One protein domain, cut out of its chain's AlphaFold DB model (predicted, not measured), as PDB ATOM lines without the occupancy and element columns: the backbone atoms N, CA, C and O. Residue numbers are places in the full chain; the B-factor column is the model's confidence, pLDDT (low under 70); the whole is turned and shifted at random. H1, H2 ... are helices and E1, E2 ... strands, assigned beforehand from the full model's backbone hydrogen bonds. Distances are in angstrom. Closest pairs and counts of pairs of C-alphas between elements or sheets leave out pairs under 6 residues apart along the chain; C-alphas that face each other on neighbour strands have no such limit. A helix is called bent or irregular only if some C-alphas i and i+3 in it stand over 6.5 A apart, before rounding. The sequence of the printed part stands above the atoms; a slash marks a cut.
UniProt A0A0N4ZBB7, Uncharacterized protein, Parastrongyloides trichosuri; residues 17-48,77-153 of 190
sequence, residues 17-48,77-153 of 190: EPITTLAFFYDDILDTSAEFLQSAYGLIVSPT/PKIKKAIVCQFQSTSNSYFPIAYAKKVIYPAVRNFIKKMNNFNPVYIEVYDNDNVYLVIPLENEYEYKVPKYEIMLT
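AT A GLANCE: This is residues 17 to 48 and 77 to 153 of the 190 residues of an uncharacterized protein of Parastrongyloides trichosuri (UniProt A0A0N4ZBB7). Picture one twisted sheet of five strands with one long, bent helix, H1, running along it over one face, on the side of E3 and E5; H1 leaves E4, E1 and E2 uncovered. Two short helices, H2 and H3, close the printed part; H2 grazes the sheet and H3 lies off it, while residues 30 to 35, in the link from E1 to E2, stick out. The printed part has 109 residues, with three named helices and five named strands in the order E1 E2 E3 H1 E4 E5 H2 H3; the sheet runs E2 E1 E4 E5 E3, antiparallel throughout, and the class is mixed, helices and strands. The whole is compact, with a radius of gyration of the C-alphas of 14.5 A and spans of 41 by 32 by 30 A.

IN THESE COORDINATES: Find C-alpha 21 at (224.730, 186.656, 186.203), where E1, residues 21 to 25, begins. Beside it look for E2, residues 39 to 43, and E4, residues 122 to 127, 16.1 A long. Next come E5, residues 130 to 136, 18.7 A, and E3, residues 82 to 88, 19.2 A. H1, residues 95 to 114, was assigned as one helix by its hydrogen bonds but is bent, with C-alphas 102 and 105 6.9 A apart: its arm H1b, residues 105 to 114, is 14.3 A long, and its arm H1a, residues 95 to 102, starts at C-alpha 95, (234.831, 201.528, 175.711). H2 is residues 140 to 143; H3, residues 148 to 151, ends at C-alpha 151, (233.573, 188.658, 208.774).

HOW THE PARTS SIT: Start at the inner strands E1 and E4, where N 23 and O 124 are 2.9 A apart. E1 and the edge strand E2 form a hairpin, with N 22 and O 42 at 2.8 A. E4 and E5 form another, with N 134 and O 123 at 2.7 A. E5 and the edge strand E3 bring N 85 and O 133 to 2.8 A. H1a and H1b, at a shallow tilt of 30 degrees, are on the same face. H1a is over E3 at a height over the sheet of 10.1 A, and its closest C-alphas to E3 are those of Gln 88 and Pro 96, 6.6 A apart. H1b, at a height of 10.3 A, is over E5 and only just over E3, where 3 of its C-alphas fall. On the local plane H1b runs along the strands, at 18 degrees to E5. E3, H1 and E4 form a split strand-helix-strand unit, two strands running the same way with E5 between them, and its crossover is right-handed. H2 only grazes the sheet with residues 140 to 143; H3 is not on it, and H2 and H3 are apart. In H1a and H1b every O i to N i+4 pair is within hydrogen-bond range; H2 and H3 are too short for such a pair.

THE WHOLE: The C-alphas farthest apart, those of Asn 92 and Thr 153, are 42.6 A apart. Residues 49 to 76 are not printed, and C-alphas 48 and 77 stand 15.4 A apart across this cut. Of the links printed whole, E1 to E2 is long, with 13 residues. Mean pLDDT of the printed part is 79.3; look for values under 70 at residues 17 to 18, 46 to 48, 90 to 94, 118 and 146 to 153.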
ATOM      1  N   GLU A  17     221.234 178.368 177.391       55.44
ATOM      2  CA  GLU A  17     220.501 179.625 177.418       55.44
ATOM      3  C   GLU A  17     221.389 180.662 178.118       55.44
ATOM      4  O   GLU A  17     222.144 180.300 179.031       55.44
ATOM      5  N   PRO A  18     221.362 181.930 177.680       56.38
ATOM      6  CA  PRO A  18     222.211 182.948 178.269       56.38
ATOM      7  C   PRO A  18     221.977 183.004 179.779       56.38
ATOM      8  O   PRO A  18     220.885 183.316 180.251       56.38
ATOM      9  N   ILE A  19     223.015 182.646 180.537       71.38
ATOM     10  CA  ILE A  19     222.959 182.640 181.992       71.38
ATOM     11  C   ILE A  19     223.001 184.091 182.441       71.38
ATOM     12  O   ILE A  19     224.020 184.768 182.290       71.38
ATOM     13  N   THR A  20     221.909 184.569 183.028       83.00
ATOM     14  CA  THR A  20     221.931 185.860 183.707       83.00
ATOM     15  C   THR A  20     222.812 185.750 184.949       83.00
ATOM     16  O   THR A  20     222.566 184.913 185.826       83.00
ATOM     17  N   THR A  21     223.836 186.595 185.038       87.81
ATOM     18  CA  THR A  21     224.730 186.656 186.203       87.81
ATOM     19  C   THR A  21     224.514 187.941 186.987       87.81
ATOM     20  O   THR A  21     223.987 188.930 186.477       87.81
ATOM     21  N   LEU A  22     224.863 187.890 188.267       90.31
ATOM     22  CA  LEU A  22     224.651 188.954 189.233       90.31
ATOM     23  C   LEU A  22     225.970 189.288 189.923       90.31
ATOM     24  O   LEU A  22     226.694 188.381 190.333       90.31
ATOM     25  N   ALA A  23     226.235 190.575 190.111       90.81
ATOM     26  CA  ALA A  23     227.265 191.064 191.016       90.81
ATOM     27  C   ALA A  23     226.650 192.057 192.006       90.81
ATOM     28  O   ALA A  23     225.895 192.943 191.619       90.81
ATOM     29  N   PHE A  24     226.965 191.897 193.282       90.06
ATOM     30  CA  PHE A  24     226.540 192.759 194.374       90.06
ATOM     31  C   PHE A  24     227.755 193.506 194.893       90.06
ATOM     32  O   PHE A  24     228.784 192.885 195.150       90.06
ATOM     33  N   PHE A  25     227.619 194.810 195.091       90.06
ATOM     34  CA  PHE A  25     228.625 195.647 195.728       90.06
ATOM     35  C   PHE A  25     227.972 196.326 196.924       90.06
ATOM     36  O   PHE A  25     226.988 197.057 196.769       90.06
ATOM     37  N   TYR A  26     228.491 196.018 198.110       87.19
ATOM     38  CA  TYR A  26     227.902 196.451 199.376       87.19
ATOM     39  C   TYR A  26     228.500 197.753 199.892       87.19
ATOM     40  O   TYR A  26     227.833 198.460 200.641       87.19
ATOM     41  N   ASP A  27     229.719 198.071 199.464       83.69
ATOM     42  CA  ASP A  27     230.507 199.146 200.044       83.69
ATOM     43  C   ASP A  27     230.813 200.252 199.036       83.69
ATOM     44  O   ASP A  27     230.905 200.047 197.818       83.69
ATOM     45  N   ASP A  28     231.018 201.457 199.562       80.81
ATOM     46  CA  ASP A  28     231.511 202.575 198.778       80.81
ATOM     47  C   ASP A  28     233.050 202.559 198.744       80.81
ATOM     48  O   ASP A  28     233.708 202.830 199.744       80.81
ATOM     49  N   ILE A  29     233.629 202.359 197.555       80.06
ATOM     50  CA  ILE A  29     235.084 202.417 197.304       80.06
ATOM     51  C   ILE A  29     235.780 203.725 197.726       80.06
ATOM     52  O   ILE A  29     237.003 203.765 197.814       80.06
ATOM     53  N   LEU A  30     235.042 204.819 197.924       80.00
ATOM     54  CA  LEU A  30     235.608 206.084 198.408       80.00
ATOM     55  C   LEU A  30     235.590 206.209 199.934       80.00
ATOM     56  O   LEU A  30     236.247 207.106 200.453       80.00
ATOM     57  N   ASP A  31     234.821 205.367 200.622       81.12
ATOM     58  CA  ASP A  31     234.625 205.425 202.076       81.12
ATOM     59  C   ASP A  31     235.232 204.204 202.785       81.12
ATOM     60  O   ASP A  31     235.688 204.280 203.920       81.12
ATOM     61  N   THR A  32     235.287 203.068 202.091       81.75
ATOM     62  CA  THR A  32     235.780 201.794 202.615       81.75
ATOM     63  C   THR A  32     237.177 201.496 202.077       81.75
ATOM     64  O   THR A  32     237.429 201.615 200.876       81.75
ATOM     65  N   SER A  33     238.097 201.101 202.967       82.44
ATOM     66  CA  SER A  33     239.441 200.662 202.563       82.44
ATOM     67  C   SER A  33     239.355 199.434 201.660       82.44
ATOM     68  O   SER A  33     238.483 198.587 201.841       82.44
ATOM     69  N   ALA A  34     240.294 199.311 200.720       82.62
ATOM     70  CA  ALA A  34     240.307 198.243 199.723       82.62
ATOM     71  C   ALA A  34     240.252 196.829 200.331       82.62
ATOM     72  O   ALA A  34     239.628 195.945 199.755       82.62
ATOM     73  N   GLU A  35     240.866 196.636 201.501       82.12
ATOM     74  CA  GLU A  35     240.910 195.360 202.232       82.12
ATOM     75  C   GLU A  35     239.559 194.958 202.839       82.12
ATOM     76  O   GLU A  35     239.333 193.787 203.124       82.12
ATOM     77  N   PHE A  36     238.650 195.922 203.001       80.69
ATOM     78  CA  PHE A  36     237.322 195.715 203.574       80.69
ATOM     79  C   PHE A  36     236.205 195.820 202.534       80.69
ATOM     80  O   PHE A  36     235.042 195.783 202.916       80.69
ATOM     81  N   LEU A  37     236.528 195.958 201.242       84.06
ATOM     82  CA  LEU A  37     235.520 195.982 200.184       84.06
ATOM     83  C   LEU A  37     234.903 194.601 200.004       84.06
ATOM     84  O   LEU A  37     235.600 193.619 199.750       84.06
ATOM     85  N   GLN A  38     233.580 194.552 200.054       85.44
ATOM     86  CA  GLN A  38     232.819 193.325 199.956       85.44
ATOM     87  C   GLN A  38     231.938 193.322 198.714       85.44
ATOM     88  O   GLN A  38     231.265 194.295 198.348       85.44
ATOM     89  N   SER A  39     231.919 192.162 198.074       89.38
ATOM     90  CA  SER A  39     231.063 191.879 196.938       89.38
ATOM     91  C   SER A  39     230.585 190.436 196.973       89.38
ATOM     92  O   SER A  39     231.195 189.564 197.592       89.38
ATOM     93  N   ALA A  40     229.468 190.180 196.303       88.75
ATOM     94  CA  ALA A  40     228.984 188.828 196.066       88.75
ATOM     95  C   ALA A  40     228.716 188.634 194.577       88.75
ATOM     96  O   ALA A  40     228.269 189.551 193.894       88.75
ATOM     97  N   TYR A  41     228.953 187.426 194.082       89.69
ATOM     98  CA  TYR A  41     228.683 187.061 192.696       89.69
ATOM     99  C   TYR A  41     227.739 185.869 192.666       89.69
ATOM    100  O   TYR A  41     227.842 184.955 193.483       89.69
ATOM    101  N   GLY A  42     226.804 185.886 191.726       87.62
ATOM    102  CA  GLY A  42     225.774 184.868 191.628       87.62
ATOM    103  C   GLY A  42     225.322 184.633 190.200       87.62
ATOM    104  O   GLY A  42     225.631 185.385 189.279       87.62
ATOM    105  N   LEU A  43     224.553 183.566 190.030       85.94
ATOM    106  CA  LEU A  43     223.939 183.188 188.767       85.94
ATOM    107  C   LEU A  43     222.453 182.913 188.991       85.94
ATOM    108  O   LEU A  43     222.060 182.358 190.021       85.94
ATOM    109  N   ILE A  44     221.616 183.320 188.041       80.81
ATOM    110  CA  ILE A  44     220.174 183.105 188.120       80.81
ATOM    111  C   ILE A  44     219.856 181.731 187.528       80.81
ATOM    112  O   ILE A  44     219.860 181.540 186.319       80.81
ATOM    113  N   VAL A  45     219.545 180.775 188.403       72.00
ATOM    114  CA  VAL A  45     219.190 179.390 188.034       72.00
ATOM    115  C   VAL A  45     217.733 179.212 187.590       72.00
ATOM    116  O   VAL A  45     217.330 178.106 187.261       72.00
ATOM    117  N   SER A  46     216.897 180.251 187.640       63.62
ATOM    118  CA  SER A  46     215.496 180.161 187.211       63.62
ATOM    119  C   SER A  46     214.980 181.525 186.748       63.62
ATOM    120  O   SER A  46     214.576 182.340 187.578       63.62
ATOM    121  N   PRO A  47     215.005 181.803 185.433       54.06
ATOM    122  CA  PRO A  47     214.440 183.033 184.881       54.06
ATOM    123  C   PRO A  47     212.925 182.943 184.608       54.06
ATOM    124  O   PRO A  47     212.307 183.930 184.204       54.06
ATOM    125  N   THR A  48     212.287 181.781 184.794       52.00
ATOM    126  CA  THR A  48     210.900 181.562 184.365       52.00
ATOM    127  C   THR A  48     209.860 182.158 185.319       52.00
ATOM    128  O   THR A  48     209.865 181.928 186.525       52.00
ATOM    129  N   PRO A  77     214.262 188.806 197.327       80.81
ATOM    130  CA  PRO A  77     212.959 189.433 197.455       80.81
ATOM    131  C   PRO A  77     212.661 190.306 196.235       80.81
ATOM    132  O   PRO A  77     213.548 190.870 195.585       80.81
ATOM    133  N   LYS A  78     211.372 190.440 195.915       83.31
ATOM    134  CA  LYS A  78     210.928 191.263 194.789       83.31
ATOM    135  C   LYS A  78     211.205 192.739 195.077       83.31
ATOM    136  O   LYS A  78     210.570 193.326 195.951       83.31
ATOM    137  N   ILE A  79     212.074 193.343 194.269       85.81
ATOM    138  CA  ILE A  79     212.350 194.782 194.294       85.81
ATOM    139  C   ILE A  79     211.071 195.541 193.908       85.81
ATOM    140  O   ILE A  79     210.513 195.328 192.829       85.81
ATOM    141  N   LYS A  80     210.591 196.425 194.793       85.38
ATOM    142  CA  LYS A  80     209.406 197.271 194.544       85.38
ATOM    143  C   LYS A  80     209.770 198.623 193.941       85.38
ATOM    144  O   LYS A  80     209.081 199.090 193.037       85.38
ATOM    145  N   LYS A  81     210.842 199.242 194.441       86.88
ATOM    146  CA  LYS A  81     211.372 200.524 193.971       86.88
ATOM    147  C   LYS A  81     212.883 200.421 193.825       86.88
ATOM    148  O   LYS A  81     213.563 200.013 194.764       86.88
ATOM    149  N   ALA A  82     213.388 200.795 192.657       89.94
ATOM    150  CA  ALA A  82     214.813 200.843 192.380       89.94
ATOM    151  C   ALA A  82     215.139 201.916 191.347       89.94
ATOM    152  O   ALA A  82     214.307 202.262 190.504       89.94
ATOM    153  N   ILE A  83     216.376 202.392 191.395       89.19
ATOM    154  CA  ILE A  83     217.005 203.074 190.267       89.19
ATOM    155  C   ILE A  83     217.550 201.984 189.349       89.19
ATOM    156  O   ILE A  83     218.240 201.079 189.816       89.19
ATOM    157  N   VAL A  84     217.240 202.068 188.057       90.62
ATOM    158  CA  VAL A  84     217.746 201.130 187.052       90.62
ATOM    159  C   VAL A  84     218.448 201.920 185.961       90.62
ATOM    160  O   VAL A  84     217.851 202.788 185.325       90.62
ATOM    161  N   CYS A  85     219.721 201.614 185.741       90.19
ATOM    162  CA  CYS A  85     220.507 202.145 184.639       90.19
ATOM    163  C   CYS A  85     220.919 200.990 183.734       90.19
ATOM    164  O   CYS A  85     221.562 200.048 184.185       90.19
ATOM    165  N   GLN A  86     220.561 201.072 182.457       89.31
ATOM    166  CA  GLN A  86     220.958 200.090 181.458       89.31
ATOM    167  C   GLN A  86     222.115 200.640 180.628       89.31
ATOM    168  O   GLN A  86     222.068 201.780 180.164       89.31
ATOM    169  N   PHE A  87     223.127 199.814 180.404       85.50
ATOM    170  CA  PHE A  87     224.191 200.084 179.449       85.50
ATOM    171  C   PHE A  87     224.612 198.796 178.749       85.50
ATOM    172  O   PHE A  87     224.385 197.698 179.247       85.50
ATOM    173  N   GLN A  88     225.192 198.924 177.562       82.69
ATOM    174  CA  GLN A  88     225.656 197.765 176.809       82.69
ATOM    175  C   GLN A  88     227.021 197.313 177.330       82.69
ATOM    176  O   GLN A  88     227.917 198.136 177.498       82.69
ATOM    177  N   SER A  89     227.198 196.013 177.533       71.38
ATOM    178  CA  SER A  89     228.502 195.372 177.694       71.38
ATOM    179  C   SER A  89     228.818 194.651 176.396       71.38
ATOM    180  O   SER A  89     228.560 193.461 176.251       71.38
ATOM    181  N   THR A  90     229.357 195.375 175.415       65.38
ATOM    182  CA  THR A  90     229.863 194.711 174.211       65.38
ATOM    183  C   THR A  90     231.169 193.996 174.549       65.38
ATOM    184  O   THR A  90     232.160 194.626 174.914       65.38
ATOM    185  N   SER A  91     231.180 192.670 174.406       58.06
ATOM    186  CA  SER A  91     232.332 191.792 174.681       58.06
ATOM    187  C   SER A  91     233.585 192.123 173.856       58.06
ATOM    188  O   SER A  91     234.698 191.787 174.251       58.06
ATOM    189  N   ASN A  92     233.421 192.843 172.742       62.12
ATOM    190  CA  ASN A  92     234.495 193.190 171.809       62.12
ATOM    191  C   ASN A  92     235.110 194.582 172.034       62.12
ATOM    192  O   ASN A  92     235.893 195.044 171.202       62.12
ATOM    193  N   SER A  93     234.753 195.292 173.109       62.59
ATOM    194  CA  SER A  93     235.199 196.673 173.306       62.59
ATOM    195  C   SER A  93     235.378 197.040 174.776       62.59
ATOM    196  O   SER A  93     234.505 196.808 175.600       62.59
ATOM    197  N   TYR A  94     236.491 197.700 175.108       68.12
ATOM    198  CA  TYR A  94     236.735 198.259 176.448       68.12
ATOM    199  C   TYR A  94     236.011 199.594 176.690       68.12
ATOM    200  O   TYR A  94     235.917 200.064 177.828       68.12
ATOM    201  N   PHE A  95     235.497 200.227 175.630       73.88
ATOM    202  CA  PHE A  95     234.831 201.528 175.711       73.88
ATOM    203  C   PHE A  95     233.602 201.555 176.637       73.88
ATOM    204  O   PHE A  95     233.491 202.512 177.406       73.88
ATOM    205  N   PRO A  96     232.710 200.546 176.647       75.25
ATOM    206  CA  PRO A  96     231.538 200.562 177.515       75.25
ATOM    207  C   PRO A  96     231.894 200.492 179.003       75.25
ATOM    208  O   PRO A  96     231.293 201.199 179.807       75.25
ATOM    209  N   ILE A  97     232.933 199.735 179.370       74.44
ATOM    210  CA  ILE A  97     233.417 199.648 180.757       74.44
ATOM    211  C   ILE A  97     233.983 200.999 181.206       74.44
ATOM    212  O   ILE A  97     233.686 201.480 182.301       74.44
ATOM    213  N   ALA A  98     234.787 201.644 180.355       80.06
ATOM    214  CA  ALA A  98     235.329 202.967 180.650       80.06
ATOM    215  C   ALA A  98     234.221 204.027 180.766       80.06
ATOM    216  O   ALA A  98     234.278 204.881 181.653       80.06
ATOM    217  N   TYR A  99     233.204 203.959 179.901       82.44
ATOM    218  CA  TYR A  99     232.040 204.838 179.946       82.44
ATOM    219  C   TYR A  99     231.235 204.643 181.234       82.44
ATOM    220  O   TYR A  99     230.938 205.621 181.920       82.44
ATOM    221  N   ALA A 100     230.964 203.393 181.617       82.19
ATOM    222  CA  ALA A 100     230.277 203.082 182.862       82.19
ATOM    223  C   ALA A 100     231.031 203.678 184.061       82.19
ATOM    224  O   ALA A 100     230.466 204.492 184.794       82.19
ATOM    225  N   LYS A 101     232.336 203.382 184.187       81.38
ATOM    226  CA  LYS A 101     233.213 203.873 185.270       81.38
ATOM    227  C   LYS A 101     233.291 205.396 185.362       81.38
ATOM    228  O   LYS A 101     233.299 205.933 186.465       81.38
ATOM    229  N   LYS A 102     233.367 206.097 184.229       84.94
ATOM    230  CA  LYS A 102     233.576 207.555 184.211       84.94
ATOM    231  C   LYS A 102     232.291 208.374 184.237       84.94
ATOM    232  O   LYS A 102     232.333 209.517 184.678       84.94
ATOM    233  N   VAL A 103     231.181 207.827 183.749       85.69
ATOM    234  CA  VAL A 103     229.934 208.583 183.561       85.69
ATOM    235  C   VAL A 103     228.817 208.021 184.427       85.69
ATOM    236  O   VAL A 103     228.248 208.759 185.228       85.69
ATOM    237  N   ILE A 104     228.527 206.724 184.309       86.38
ATOM    238  CA  ILE A 104     227.349 206.113 184.937       86.38
ATOM    239  C   ILE A 104     227.507 206.052 186.460       86.38
ATOM    240  O   ILE A 104     226.714 206.678 187.162       86.38
ATOM    241  N   TYR A 105     228.535 205.375 186.993       85.31
ATOM    242  CA  TYR A 105     228.666 205.239 188.456       85.31
ATOM    243  C   TYR A 105     228.799 206.587 189.179       85.31
ATOM    244  O   TYR A 105     228.121 206.765 190.192       85.31
ATOM    245  N   PRO A 106     229.588 207.572 188.695       86.75
ATOM    246  CA  PRO A 106     229.656 208.877 189.349       86.75
ATOM    247  C   PRO A 106     228.317 209.626 189.334       86.75
ATOM    248  O   PRO A 106     227.933 210.218 190.345       86.75
ATOM    249  N   ALA A 107     227.576 209.588 188.219       87.69
ATOM    250  CA  ALA A 107     226.271 210.241 188.117       87.69
ATOM    251  C   ALA A 107     225.243 209.608 189.064       87.69
ATOM    252  O   ALA A 107     224.548 210.320 189.792       87.69
ATOM    253  N   VAL A 108     225.196 208.277 189.099       87.00
ATOM    254  CA  VAL A 108     224.289 207.509 189.957       87.00
ATOM    255  C   VAL A 108     224.615 207.727 191.430       87.00
ATOM    256  O   VAL A 108     223.729 208.047 192.216       87.00
ATOM    257  N   ARG A 109     225.894 207.681 191.806       84.31
ATOM    258  CA  ARG A 109     226.349 207.995 193.163       84.31
ATOM    259  C   ARG A 109     225.931 209.396 193.601       84.31
ATOM    260  O   ARG A 109     225.422 209.573 194.703       84.31
ATOM    261  N   ASN A 110     226.119 210.399 192.743       85.62
ATOM    262  CA  ASN A 110     225.699 211.769 193.043       85.62
ATOM    263  C   ASN A 110     224.179 211.883 193.198       85.62
ATOM    264  O   ASN A 110     223.705 212.671 194.015       85.62
ATOM    265  N   PHE A 111     223.414 211.107 192.430       86.81
ATOM    266  CA  PHE A 111     221.966 211.040 192.571       86.81
ATOM    267  C   PHE A 111     221.556 210.406 193.907       86.81
ATOM    268  O   PHE A 111     220.771 211.005 194.635       86.81
ATOM    269  N   ILE A 112     222.146 209.267 194.281       84.44
ATOM    270  CA  ILE A 112     221.872 208.586 195.556       84.44
ATOM    271  C   ILE A 112     222.214 209.488 196.748       84.44
ATOM    272  O   ILE A 112     221.398 209.630 197.659       84.44
ATOM    273  N   LYS A 113     223.364 210.176 196.705       82.75
ATOM    274  CA  LYS A 113     223.765 211.141 197.744       82.75
ATOM    275  C   LYS A 113     222.726 212.245 197.948       82.75
ATOM    276  O   LYS A 113     222.470 212.633 199.080       82.75
ATOM    277  N   LYS A 114     222.083 212.727 196.878       85.88
ATOM    278  CA  LYS A 114     221.006 213.732 196.978       85.88
ATOM    279  C   LYS A 114     219.729 213.192 197.621       85.88
ATOM    280  O   LYS A 114     218.939 213.985 198.119       85.88
ATOM    281  N   MET A 115     219.514 211.879 197.598       82.25
ATOM    282  CA  MET A 115     218.345 211.245 198.209       82.25
ATOM    283  C   MET A 115     218.551 210.878 199.687       82.25
ATOM    284  O   MET A 115     217.643 210.304 200.279       82.25
ATOM    285  N   ASN A 116     219.707 211.201 200.287       78.19
ATOM    286  CA  ASN A 116     220.073 210.828 201.661       78.19
ATOM    287  C   ASN A 116     219.959 209.320 201.944       78.19
ATOM    288  O   ASN A 116     219.596 208.915 203.046       78.19
ATOM    289  N   ASN A 117     220.261 208.483 200.952       72.25
ATOM    290  CA  ASN A 117     220.396 207.054 201.184       72.25
ATOM    291  C   ASN A 117     221.833 206.744 201.631       72.25
ATOM    292  O   ASN A 117     222.781 207.028 200.895       72.25
ATOM    293  N   PHE A 118     221.981 206.219 202.846       65.81
ATOM    294  CA  PHE A 118     223.268 206.114 203.537       65.81
ATOM    295  C   PHE A 118     224.031 204.816 203.251       65.81
ATOM    296  O   PHE A 118     225.239 204.805 203.452       65.81
ATOM    297  N   ASN A 119     223.375 203.742 202.786       72.12
ATOM    298  CA  ASN A 119     224.058 202.468 202.529       72.12
ATOM    299  C   ASN A 119     223.498 201.704 201.310       72.12
ATOM    300  O   ASN A 119     222.990 200.590 201.457       72.12
ATOM    301  N   PRO A 120     223.569 202.303 200.107       82.19
ATOM    302  CA  PRO A 120     223.001 201.706 198.908       82.19
ATOM    303  C   PRO A 120     223.714 200.402 198.534       82.19
ATOM    304  O   PRO A 120     224.933 200.369 198.387       82.19
ATOM    305  N   VAL A 121     222.937 199.355 198.260       87.69
ATOM    306  CA  VAL A 121     223.445 198.144 197.600       87.69
ATOM    307  C   VAL A 121     223.395 198.348 196.089       87.69
ATOM    308  O   VAL A 121     222.344 198.671 195.532       87.69
ATOM    309  N   TYR A 122     224.521 198.132 195.415       89.62
ATOM    310  CA  TYR A 122     224.589 198.166 193.956       89.62
ATOM    311  C   TYR A 122     224.530 196.743 193.416       89.62
ATOM    312  O   TYR A 122     225.318 195.890 193.818       89.62
ATOM    313  N   ILE A 123     223.601 196.489 192.500       91.06
ATOM    314  CA  ILE A 123     223.402 195.179 191.888       91.06
ATOM    315  C   ILE A 123     223.612 195.323 190.388       91.06
ATOM    316  O   ILE A 123     222.905 196.080 189.732       91.06
ATOM    317  N   GLU A 124     224.557 194.591 189.825       92.06
ATOM    318  CA  GLU A 124     224.737 194.489 188.383       92.06
ATOM    319  C   GLU A 124     224.142 193.184 187.889       92.06
ATOM    320  O   GLU A 124     224.523 192.106 188.337       92.06
ATOM    321  N   VAL A 125     223.202 193.296 186.957       91.00
ATOM    322  CA  VAL A 125     222.598 192.163 186.265       91.00
ATOM    323  C   VAL A 125     223.164 192.122 184.860       91.00
ATOM    324  O   VAL A 125     222.924 193.027 184.062       91.00
ATOM    325  N   TYR A 126     223.918 191.074 184.571       88.38
ATOM    326  CA  TYR A 126     224.508 190.829 183.266       88.38
ATOM    327  C   TYR A 126     223.599 189.877 182.503       88.38
ATOM    328  O   TYR A 126     223.455 188.710 182.876       88.38
ATOM    329  N   ASP A 127     222.975 190.390 181.451       85.81
ATOM    330  CA  ASP A 127     222.072 189.646 180.586       85.81
ATOM    331  C   ASP A 127     222.464 189.883 179.125       85.81
ATOM    332  O   ASP A 127     222.221 190.954 178.557       85.81
ATOM    333  N   ASN A 128     223.086 188.870 178.518       82.62
ATOM    334  CA  ASN A 128     223.646 188.946 177.170       82.62
ATOM    335  C   ASN A 128     224.616 190.140 177.028       82.62
ATOM    336  O   ASN A 128     225.559 190.277 177.805       82.62
ATOM    337  N   ASP A 129     224.369 191.021 176.056       83.31
ATOM    338  CA  ASP A 129     225.157 192.231 175.797       83.31
ATOM    339  C   ASP A 129     224.713 193.436 176.644       83.31
ATOM    340  O   ASP A 129     225.123 194.568 176.381       83.31
ATOM    341  N   ASN A 130     223.844 193.238 177.640       86.00
ATOM    342  CA  ASN A 130     223.333 194.305 178.494       86.00
ATOM    343  C   ASN A 130     223.779 194.122 179.942       86.00
ATOM    344  O   ASN A 130     223.792 193.022 180.489       86.00
ATOM    345  N   VAL A 131     224.075 195.250 180.577       89.19
ATOM    346  CA  VAL A 131     224.264 195.353 182.018       89.19
ATOM    347  C   VAL A 131     223.194 196.276 182.563       89.19
ATOM    348  O   VAL A 131     223.011 197.401 182.085       89.19
ATOM    349  N   TYR A 132     222.497 195.799 183.582       91.31
ATOM    350  CA  TYR A 132     221.553 196.586 184.353       91.31
ATOM    351  C   TYR A 132     222.159 196.856 185.722       91.31
ATOM    352  O   TYR A 132     222.286 195.946 186.534       91.31
ATOM    353  N   LEU A 133     222.514 198.110 185.985       91.75
ATOM    354  CA  LEU A 133     222.832 198.576 187.327       91.75
ATOM    355  C   LEU A 133     221.523 198.901 188.045       91.75
ATOM    356  O   LEU A 133     220.817 199.842 187.679       91.75
ATOM    357  N   VAL A 134     221.204 198.109 189.055       91.50
ATOM    358  CA  VAL A 134     219.994 198.176 189.863       91.50
ATOM    359  C   VAL A 134     220.380 198.570 191.282       91.50
ATOM    360  O   VAL A 134     221.183 197.899 191.924       91.50
ATOM    361  N   ILE A 135     219.793 199.652 191.784       90.44
ATOM    362  CA  ILE A 135     219.943 200.086 193.177       90.44
ATOM    363  C   ILE A 135     218.565 200.051 193.831       90.44
ATOM    364  O   ILE A 135     217.732 200.911 193.513       90.44
ATOM    365  N   PRO A 136     218.290 199.064 194.700       89.19
ATOM    366  CA  PRO A 136     217.083 199.042 195.513       89.19
ATOM    367  C   PRO A 136     216.985 200.316 196.359       89.19
ATOM    368  O   PRO A 136     217.989 200.802 196.865       89.19
ATOM    369  N   LEU A 137     215.775 200.861 196.491       85.31
ATOM    370  CA  LEU A 137     215.491 202.030 197.342       85.31
ATOM    371  C   LEU A 137     214.712 201.666 198.611       85.31
ATOM    372  O   LEU A 137     214.340 202.538 199.392       85.31
ATOM    373  N   GLU A 138     214.378 200.389 198.766       82.38
ATOM    374  CA  GLU A 138     213.622 199.843 199.888       82.38
ATOM    375  C   GLU A 138     214.242 198.497 200.275       82.38
ATOM    376  O   GLU A 138     214.650 197.734 199.397       82.38
ATOM    377  N   ASN A 139     214.273 198.202 201.578       76.88
ATOM    378  CA  ASN A 139     214.723 196.922 202.140       76.88
ATOM    379  C   ASN A 139     216.115 196.460 201.666       76.88
ATOM    380  O   ASN A 139     216.346 195.279 201.427       76.88
ATOM    381  N   GLU A 140     217.066 197.388 201.554       76.06
ATOM    382  CA  GLU A 140     218.429 197.131 201.055       76.06
ATOM    383  C   GLU A 140     219.166 196.014 201.810       76.06
ATOM    384  O   GLU A 140     219.916 195.246 201.212       76.06
ATOM    385  N   TYR A 141     218.902 195.876 203.111       77.25
ATOM    386  CA  TYR A 141     219.484 194.836 203.960       77.25
ATOM    387  C   TYR A 141     219.084 193.413 203.540       77.25
ATOM    388  O   TYR A 141     219.866 192.491 203.744       77.25
ATOM    389  N   GLU A 142     217.919 193.218 202.909       80.12
ATOM    390  CA  GLU A 142     217.468 191.894 202.456       80.12
ATOM    391  C   GLU A 142     218.282 191.368 201.259       80.12
ATOM    392  O   GLU A 142     218.201 190.188 200.921       80.12
ATOM    393  N   TYR A 143     219.067 192.236 200.611       79.38
ATOM    394  CA  TYR A 143     219.935 191.890 199.483       79.38
ATOM    395  C   TYR A 143     221.389 191.619 199.905       79.38
ATOM    396  O   TYR A 143     222.226 191.294 199.056       79.38
ATOM    397  N   LYS A 144     221.710 191.739 201.202       77.94
ATOM    398  CA  LYS A 144     223.023 191.368 201.745       77.94
ATOM    399  C   LYS A 144     223.093 189.855 201.939       77.94
ATOM    400  O   LYS A 144     222.205 189.251 202.534       77.94
ATOM    401  N   VAL A 145     224.146 189.233 201.415       71.75
ATOM    402  CA  VAL A 145     224.350 187.785 201.554       71.75
ATOM    403  C   VAL A 145     224.813 187.472 202.993       71.75
ATOM    404  O   VAL A 145     225.734 188.133 203.472       71.75
ATOM    405  N   PRO A 146     224.222 186.479 203.694       63.03
ATOM    406  CA  PRO A 146     224.378 186.280 205.146       63.03
ATOM    407  C   PRO A 146     225.807 186.135 205.692       63.03
ATOM    408  O   PRO A 146     226.051 186.474 206.848       63.03
ATOM    409  N   LYS A 147     226.783 185.692 204.885       59.94
ATOM    410  CA  LYS A 147     228.200 185.621 205.303       59.94
ATOM    411  C   LYS A 147     228.805 186.974 205.709       59.94
ATOM    412  O   LYS A 147     229.850 186.995 206.353       59.94
ATOM    413  N   TYR A 148     228.121 188.073 205.390       51.66
ATOM    414  CA  TYR A 148     228.432 189.437 205.813       51.66
ATOM    415  C   TYR A 148     228.610 189.595 207.338       51.66
ATOM    416  O   TYR A 148     229.456 190.368 207.777       51.66
ATOM    417  N   GLU A 149     227.859 188.861 208.165       49.75
ATOM    418  CA  GLU A 149     227.886 189.071 209.626       49.75
ATOM    419  C   GLU A 149     229.091 188.418 210.326       49.75
ATOM    420  O   GLU A 149     229.539 188.898 211.370       49.75
ATOM    421  N   ILE A 150     229.661 187.361 209.740       49.59
ATOM    422  CA  ILE A 150     230.741 186.576 210.361       49.59
ATOM    423  C   ILE A 150     232.098 187.276 210.181       49.59
ATOM    424  O   ILE A 150     232.906 187.324 211.100       49.59
ATOM    425  N   MET A 151     232.329 187.913 209.028       47.34
ATOM    426  CA  MET A 151     233.573 188.658 208.774       47.34
ATOM    427  C   MET A 151     233.681 189.968 209.571       47.34
ATOM    428  O   MET A 151     234.777 190.482 209.754       47.34
ATOM    429  N   LEU A 152     232.560 190.516 210.051       51.34
ATOM    430  CA  LEU A 152     232.542 191.718 210.895       51.34
ATOM    431  C   LEU A 152     232.735 191.410 212.390       51.34
ATOM    432  O   LEU A 152     233.000 192.328 213.164       51.34
ATOM    433  N   THR A 153     232.568 190.152 212.806       45.97
ATOM    434  CA  THR A 153     232.667 189.736 214.216       45.97
ATOM    435  C   THR A 153     234.040 189.191 214.599       45.97
ATOM    436  O   THR A 153     234.376 189.205 215.783       45.97
TER     437      THR A 153